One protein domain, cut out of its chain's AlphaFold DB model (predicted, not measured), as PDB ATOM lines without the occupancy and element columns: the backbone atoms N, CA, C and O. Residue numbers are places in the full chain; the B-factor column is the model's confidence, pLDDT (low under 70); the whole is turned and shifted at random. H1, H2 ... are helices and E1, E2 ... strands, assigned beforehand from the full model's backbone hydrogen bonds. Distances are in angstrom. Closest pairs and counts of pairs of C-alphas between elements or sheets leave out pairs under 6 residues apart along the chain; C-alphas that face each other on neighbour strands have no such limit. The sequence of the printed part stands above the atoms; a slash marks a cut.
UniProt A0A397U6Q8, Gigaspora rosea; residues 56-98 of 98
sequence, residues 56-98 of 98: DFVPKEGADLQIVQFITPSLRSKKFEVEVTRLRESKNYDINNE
ATOM      1  N   ASP A  56      98.118  90.210  72.032       94.88
ATOM      2  CA  ASP A  56      97.488  90.708  73.243       94.88
ATOM      3  C   ASP A  56      97.607  89.653  74.348       94.88
ATOM      4  O   ASP A  56      97.559  88.448  74.069       94.88
ATOM      5  N   PHE A  57      97.798  90.107  75.583       93.62
ATOM      6  CA  PHE A  57      98.069  89.261  76.743       93.62
ATOM      7  C   PHE A  57      97.092  89.601  77.862       93.62
ATOM      8  O   PHE A  57      97.176  90.674  78.459       93.62
ATOM      9  N   VAL A  58      96.223  88.652  78.202       92.81
ATOM     10  CA  VAL A  58      95.257  88.806  79.293       92.81
ATOM     11  C   VAL A  58      95.591  87.804  80.399       92.81
ATOM     12  O   VAL A  58      95.678  86.602  80.133       92.81
ATOM     13  N   PRO A  59      95.829  88.247  81.648       92.12
ATOM     14  CA  PRO A  59      96.021  87.321  82.752       92.12
ATOM     15  C   PRO A  59      94.732  86.532  82.975       92.12
ATOM     16  O   PRO A  59      93.640  87.100  82.994       92.12
ATOM     17  N   LYS A  60      94.859  85.220  83.176       91.38
ATOM     18  CA  LYS A  60      93.697  84.384  83.468       91.38
ATOM     19  C   LYS A  60      93.034  84.818  84.777       91.38
ATOM     20  O   LYS A  60      93.713  85.234  85.720       91.38
ATOM     21  N   GLU A  61      91.713  84.684  84.848       87.94
ATOM     22  CA  GLU A  61      90.950  85.029  86.045       87.94
ATOM     23  C   GLU A  61      91.507  84.314  87.291       87.94
ATOM     24  O   GLU A  61      91.793  83.114  87.277       87.94
ATOM     25  N   GLY A  62      91.704  85.077  88.370       84.50
ATOM     26  CA  GLY A  62      92.271  84.571  89.623       84.50
ATOM     27  C   GLY A  62      93.796  84.400  89.638       84.50
ATOM     28  O   GLY A  62      94.319  83.808  90.583       84.50
ATOM     29  N   ALA A  63      94.529  84.901  88.636       84.81
ATOM     30  CA  ALA A  63      95.991  84.891  88.658       84.81
ATOM     31  C   ALA A  63      96.556  85.731  89.824       84.81
ATOM     32  O   ALA A  63      96.300  86.929  89.938       84.81
ATOM     33  N   ASP A  64      97.375  85.105  90.674       86.06
ATOM     34  CA  ASP A  64      98.136  85.794  91.720       86.06
ATOM     35  C   ASP A  64      99.419  86.397  91.127       86.06
ATOM     36  O   ASP A  64     100.357  85.679  90.769       86.06
ATOM     37  N   LEU A  65      99.434  87.729  91.030       85.75
ATOM     38  CA  LEU A  65     100.525  88.524  90.458       85.75
ATOM     39  C   LEU A  65     101.520  89.026  91.513       85.75
ATOM     40  O   LEU A  65     102.373  89.862  91.209       85.75
ATOM     41  N   GLN A  66     101.432  88.551  92.758       87.25
ATOM     42  CA  GLN A  66     102.361  88.982  93.795       87.25
ATOM     43  C   GLN A  66     103.760  88.413  93.555       87.25
ATOM     44  O   GLN A  66     103.976  87.200  93.525       87.25
ATOM     45  N   ILE A  67     104.737  89.310  93.442       86.06
ATOM     46  CA  ILE A  67     106.149  88.963  93.298       86.06
ATOM     47  C   ILE A  67     106.766  88.807  94.689       86.06
ATOM     48  O   ILE A  67     106.588  89.649  95.568       86.06
ATOM     49  N   VAL A  68     107.534  87.739  94.875       87.25
ATOM     50  CA  VAL A  68     108.368  87.514  96.054       87.25
ATOM     51  C   VAL A  68     109.827  87.688  95.650       87.25
ATOM     52  O   VAL A  68     110.319  87.033  94.724       87.25
ATOM     53  N   GLN A  69     110.526  88.586  96.342       79.00
ATOM     54  CA  GLN A  69     111.951  88.814  96.134       79.00
ATOM     55  C   GLN A  69     112.777  87.790  96.922       79.00
ATOM     56  O   GLN A  69     112.903  87.873  98.141       79.00
ATOM     57  N   PHE A  70     113.358  86.836  96.199       78.69
ATOM     58  CA  PHE A  70     114.511  86.049  96.646       78.69
ATOM     59  C   PHE A  70     115.764  86.533  95.895       78.69
ATOM     60  O   PHE A  70     115.736  87.589  95.268       78.69
ATOM     61  N   ILE A  71     116.851  85.750  95.900       80.56
ATOM     62  CA  ILE A  71     118.019  86.003  95.029       80.56
ATOM     63  C   ILE A  71     117.577  86.121  93.556       80.56
ATOM     64  O   ILE A  71     118.064  86.985  92.832       80.56
ATOM     65  N   THR A  72     116.602  85.305  93.150       81.62
ATOM     66  CA  THR A  72     115.889  85.426  91.874       81.62
ATOM     67  C   THR A  72     114.423  85.758  92.162       81.62
ATOM     68  O   THR A  72     113.773  84.987  92.878       81.62
ATOM     69  N   PRO A  73     113.871  86.869  91.641       82.75
ATOM     70  CA  PRO A  73     112.451  87.172  91.785       82.75
ATOM     71  C   PRO A  73     111.585  86.038  91.228       82.75
ATOM     72  O   PRO A  73     111.885  85.469  90.180       82.75
ATOM     73  N   SER A  74     110.506  85.707  91.931       87.38
ATOM     74  CA  SER A  74     109.536  84.704  91.484       87.38
ATOM     75  C   SER A  74     108.130  85.116  91.891       87.38
ATOM     76  O   SER A  74     107.954  85.917  92.806       87.38
ATOM     77  N   LEU A  75     107.117  84.575  91.221       89.38
ATOM     78  CA  LEU A  75     105.735  84.744  91.662       89.38
ATOM     79  C   LEU A  75     105.484  83.928  92.926       89.38
ATOM     80  O   LEU A  75     105.941  82.786  93.033       89.38
ATOM     81  N   ARG A  76     104.695  84.483  93.847       88.75
ATOM     82  CA  ARG A  76     104.250  83.796  95.066       88.75
ATOM     83  C   ARG A  76     103.577  82.466  94.732       88.75
ATOM     84  O   ARG A  76     103.894  81.446  95.340       88.75
ATOM     85  N   SER A  77     102.710  82.477  93.726       88.25
ATOM     86  CA  SER A  77     101.998  81.307  93.204       88.25
ATOM     87  C   SER A  77     102.882  80.329  92.426       88.25
ATOM     88  O   SER A  77     102.451  79.212  92.144       88.25
ATOM     89  N   LYS A  78     104.102  80.739  92.037       85.50
ATOM     90  CA  LYS A  78     105.005  80.036  91.106       85.50
ATOM     91  C   LYS A  78     104.375  79.684  89.752       85.50
ATOM     92  O   LYS A  78     104.966  78.927  88.983       85.50
ATOM     93  N   LYS A  79     103.192  80.221  89.453       86.81
ATOM     94  CA  LYS A  79     102.408  79.906  88.264       86.81
ATOM     95  C   LYS A  79     101.868  81.195  87.668       86.81
ATOM     96  O   LYS A  79     101.270  82.002  88.370       86.81
ATOM     97  N   PHE A  80     102.054  81.354  86.365       90.00
ATOM     98  CA  PHE A  80     101.500  82.464  85.606       90.00
ATOM     99  C   PHE A  80     100.806  81.905  84.375       90.00
ATOM    100  O   PHE A  80     101.464  81.356  83.493       90.00
ATOM    101  N   GLU A  81      99.480  81.981  84.353       91.00
ATOM    102  CA  GLU A  81      98.680  81.603  83.190       91.00
ATOM    103  C   GLU A  81      98.206  82.874  82.491       91.00
ATOM    104  O   GLU A  81      97.681  83.786  83.133       91.00
ATOM    105  N   VAL A  82      98.405  82.917  81.178       92.81
ATOM    106  CA  VAL A  82      98.073  84.063  80.334       92.81
ATOM    107  C   VAL A  82      97.355  83.548  79.102       92.81
ATOM    108  O   VAL A  82      97.805  82.588  78.471       92.81
ATOM    109  N   GLU A  83      96.246  84.187  78.772       93.56
ATOM    110  CA  GLU A  83      95.557  84.011  77.507       93.56
ATOM    111  C   GLU A  83      96.203  84.936  76.478       93.56
ATOM    112  O   GLU A  83      96.413  86.123  76.732       93.56
ATOM    113  N   VAL A  84      96.588  84.364  75.338       94.25
ATOM    114  CA  VAL A  84      97.330  85.075  74.295       94.25
ATOM    115  C   VAL A  84      96.514  85.060  73.017       94.25
ATOM    116  O   VAL A  84      96.177  83.992  72.503       94.25
ATOM    117  N   THR A  85      96.233  86.239  72.475       95.12
ATOM    118  CA  THR A  85      95.498  86.393  71.214       95.12
ATOM    119  C   THR A  85      96.348  87.152  70.210       95.12
ATOM    120  O   THR A  85      97.041  88.103  70.553       95.12
ATOM    121  N   ARG A  86      96.334  86.747  68.937       93.44
ATOM    122  CA  ARG A  86      97.096  87.449  67.901       93.44
ATOM    123  C   ARG A  86      96.393  88.754  67.520       93.44
ATOM    124  O   ARG A  86      95.240  88.743  67.097       93.44
ATOM    125  N   LEU A  87      97.111  89.878  67.540       88.06
ATOM    126  CA  LEU A  87      96.528  91.198  67.257       88.06
ATOM    127  C   LEU A  87      95.947  91.309  65.838       88.06
ATOM    128  O   LEU A  87      94.921  91.954  65.631       88.06
ATOM    129  N   ARG A  88      96.560  90.638  64.854       72.94
ATOM    130  CA  ARG A  88      96.031  90.574  63.478       72.94
ATOM    131  C   ARG A  88      94.667  89.881  63.385       72.94
ATOM    132  O   ARG A  88      93.920  90.173  62.460       72.94
ATOM    133  N   GLU A  89      94.349  88.982  64.308       65.31
ATOM    134  CA  GLU A  89      93.050  88.304  64.370       65.31
ATOM    135  C   GLU A  89      92.036  89.137  65.169       65.31
ATOM    136  O   GLU A  89      90.908  89.282  64.711       65.31
ATOM    137  N   SER A  90      92.457  89.799  66.258       60.47
ATOM    138  CA  SER A  90      91.590  90.699  67.048       60.47
ATOM    139  C   SER A  90      91.002  91.857  66.229       60.47
ATOM    140  O   SER A  90      89.792  92.046  66.217       60.47
ATOM    141  N   LYS A  91      91.818  92.550  65.414       59.34
ATOM    142  CA  LYS A  91      91.326  93.645  64.560       59.34
ATOM    143  C   LYS A  91      90.294  93.175  63.537       59.34
ATOM    144  O   LYS A  91      89.378  93.918  63.226       59.34
ATOM    145  N   ASN A  92      90.429  91.960  63.005       57.03
ATOM    146  CA  ASN A  92      89.442  91.420  62.069       57.03
ATOM    147  C   ASN A  92      88.131  91.035  62.769       57.03
ATOM    148  O   ASN A  92      87.094  91.034  62.118       57.03
ATOM    149  N   TYR A  93      88.149  90.714  64.063       53.97
ATOM    150  CA  TYR A  93      86.925  90.468  64.827       53.97
ATOM    151  C   TYR A  93      86.157  91.771  65.084       53.97
ATOM    152  O   TYR A  93      84.959  91.822  64.820       53.97
ATOM    153  N   ASP A  94      86.852  92.839  65.480       59.38
ATOM    154  CA  ASP A  94      86.219  94.135  65.760       59.38
ATOM    155  C   ASP A  94      85.655  94.812  64.495       59.38
ATOM    156  O   ASP A  94      84.627  95.473  64.563       59.38
ATOM    157  N   ILE A  95      86.273  94.609  63.322       59.06
ATOM    158  CA  ILE A  95      85.803  95.184  62.042       59.06
ATOM    159  C   ILE A  95      84.574  94.445  61.474       59.06
ATOM    160  O   ILE A  95      83.804  95.030  60.723       59.06
ATOM    161  N   ASN A  96      84.387  93.159  61.790       57.25
ATOM    162  CA  ASN A  96      83.282  92.351  61.248       57.25
ATOM    163  C   ASN A  96      82.046  92.311  62.167       57.25
ATOM    164  O   ASN A  96      81.111  91.560  61.882       57.25
ATOM    165  N   ASN A  97      82.063  93.053  63.278       51.81
ATOM    166  CA  ASN A  97      80.999  93.064  64.285       51.81
ATOM    167  C   ASN A  97      80.370  94.464  64.488       51.81
ATOM    168  O   ASN A  97      79.690  94.687  65.491       51.81
ATOM    169  N   GLU A  98      80.582  95.374  63.529       44.34
ATOM    170  CA  GLU A  98      79.780  96.586  63.261       44.34
ATOM    171  C   GLU A  98      78.954  96.393  61.979       44.34
ATOM    172  O   GLU A  98      77.816  96.915  61.930       44.34
TER     173      GLU A  98
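AT A GLANCE: This is residues 56 to 98 of the 98 residues of a protein of Gigaspora rosea (UniProt A0A397U6Q8). The model is a long, thin rod: a narrow hairpin of two short strands, E1 and E2, drawn out at one end into a long loop that runs out to Ile 71 and folds back, with a short helix, H1, at the other end. The body is slender, and residues 91 to 98, of which 91 to 95 belong to H1, stick out from it. The printed part has 43 residues with two named strands and one named helix, in the order E1, E2, H1; the two strands form an antiparallel sheet of order E1 - E2. The class is mixed, helices and strands, though under half of the residues are in named elements. The whole is extended, with a radius of gyration of the C-alphas of 15.7 A and spans of 49 by 19 by 11 A.

HOW THE PARTS SIT: E1, residues 56 to 59, and E2, residues 82 to 86, are antiparallel neighbours and form a hairpin, with 164 degrees between their N-to-C directions. The C-alphas of Pro 59 and Val 82, which face each other, are 4.5 A apart. N 56 and O 85 are within hydrogen-bond range at 2.8 A, and so are N 83 and O 58 at 2.8 A. A long link of 22 residues joins the two strands; within it, residues 67 to 68 pair with residues 74 to 75, antiparallel, in stretches too short to be named. H1, residues 87 to 95, follows E2 by a tight link with 0 residues between them. The closest C-alphas of E1 and H1 are those of Asp 56 and Leu 87, 6.1 A apart. In the backbone of H1, 4 of 5 O i to N i+4 pairs are within hydrogen-bond range.

IN THESE COORDINATES: E1 begins at C-alpha 56, (97.488, 90.708, 73.243), and measures 10.2 A from first to last C-alpha. E2, the longest strand by residues, measures 12.9 A, from Val 82 to Arg 86; C-alpha 82 is at (98.073, 84.063, 80.334). H1 measures 12.6 A from Leu 87 to Ile 95, and ends at C-alpha 95, (85.803, 95.184, 62.042).

THE WHOLE: The two C-alphas farthest apart are those of Ile 71 and Glu 98, at 50.8 A. Without residues 91 to 98, which stand free, the body has 35 residues and spans 39 by 19 by 10 A. The printed part has no cut, and it ends at residue 98, the chain's last residue. The link from E1 to E2 is long. The mean pLDDT of the printed part is 80.5, and residues 89 to 98 are under 70.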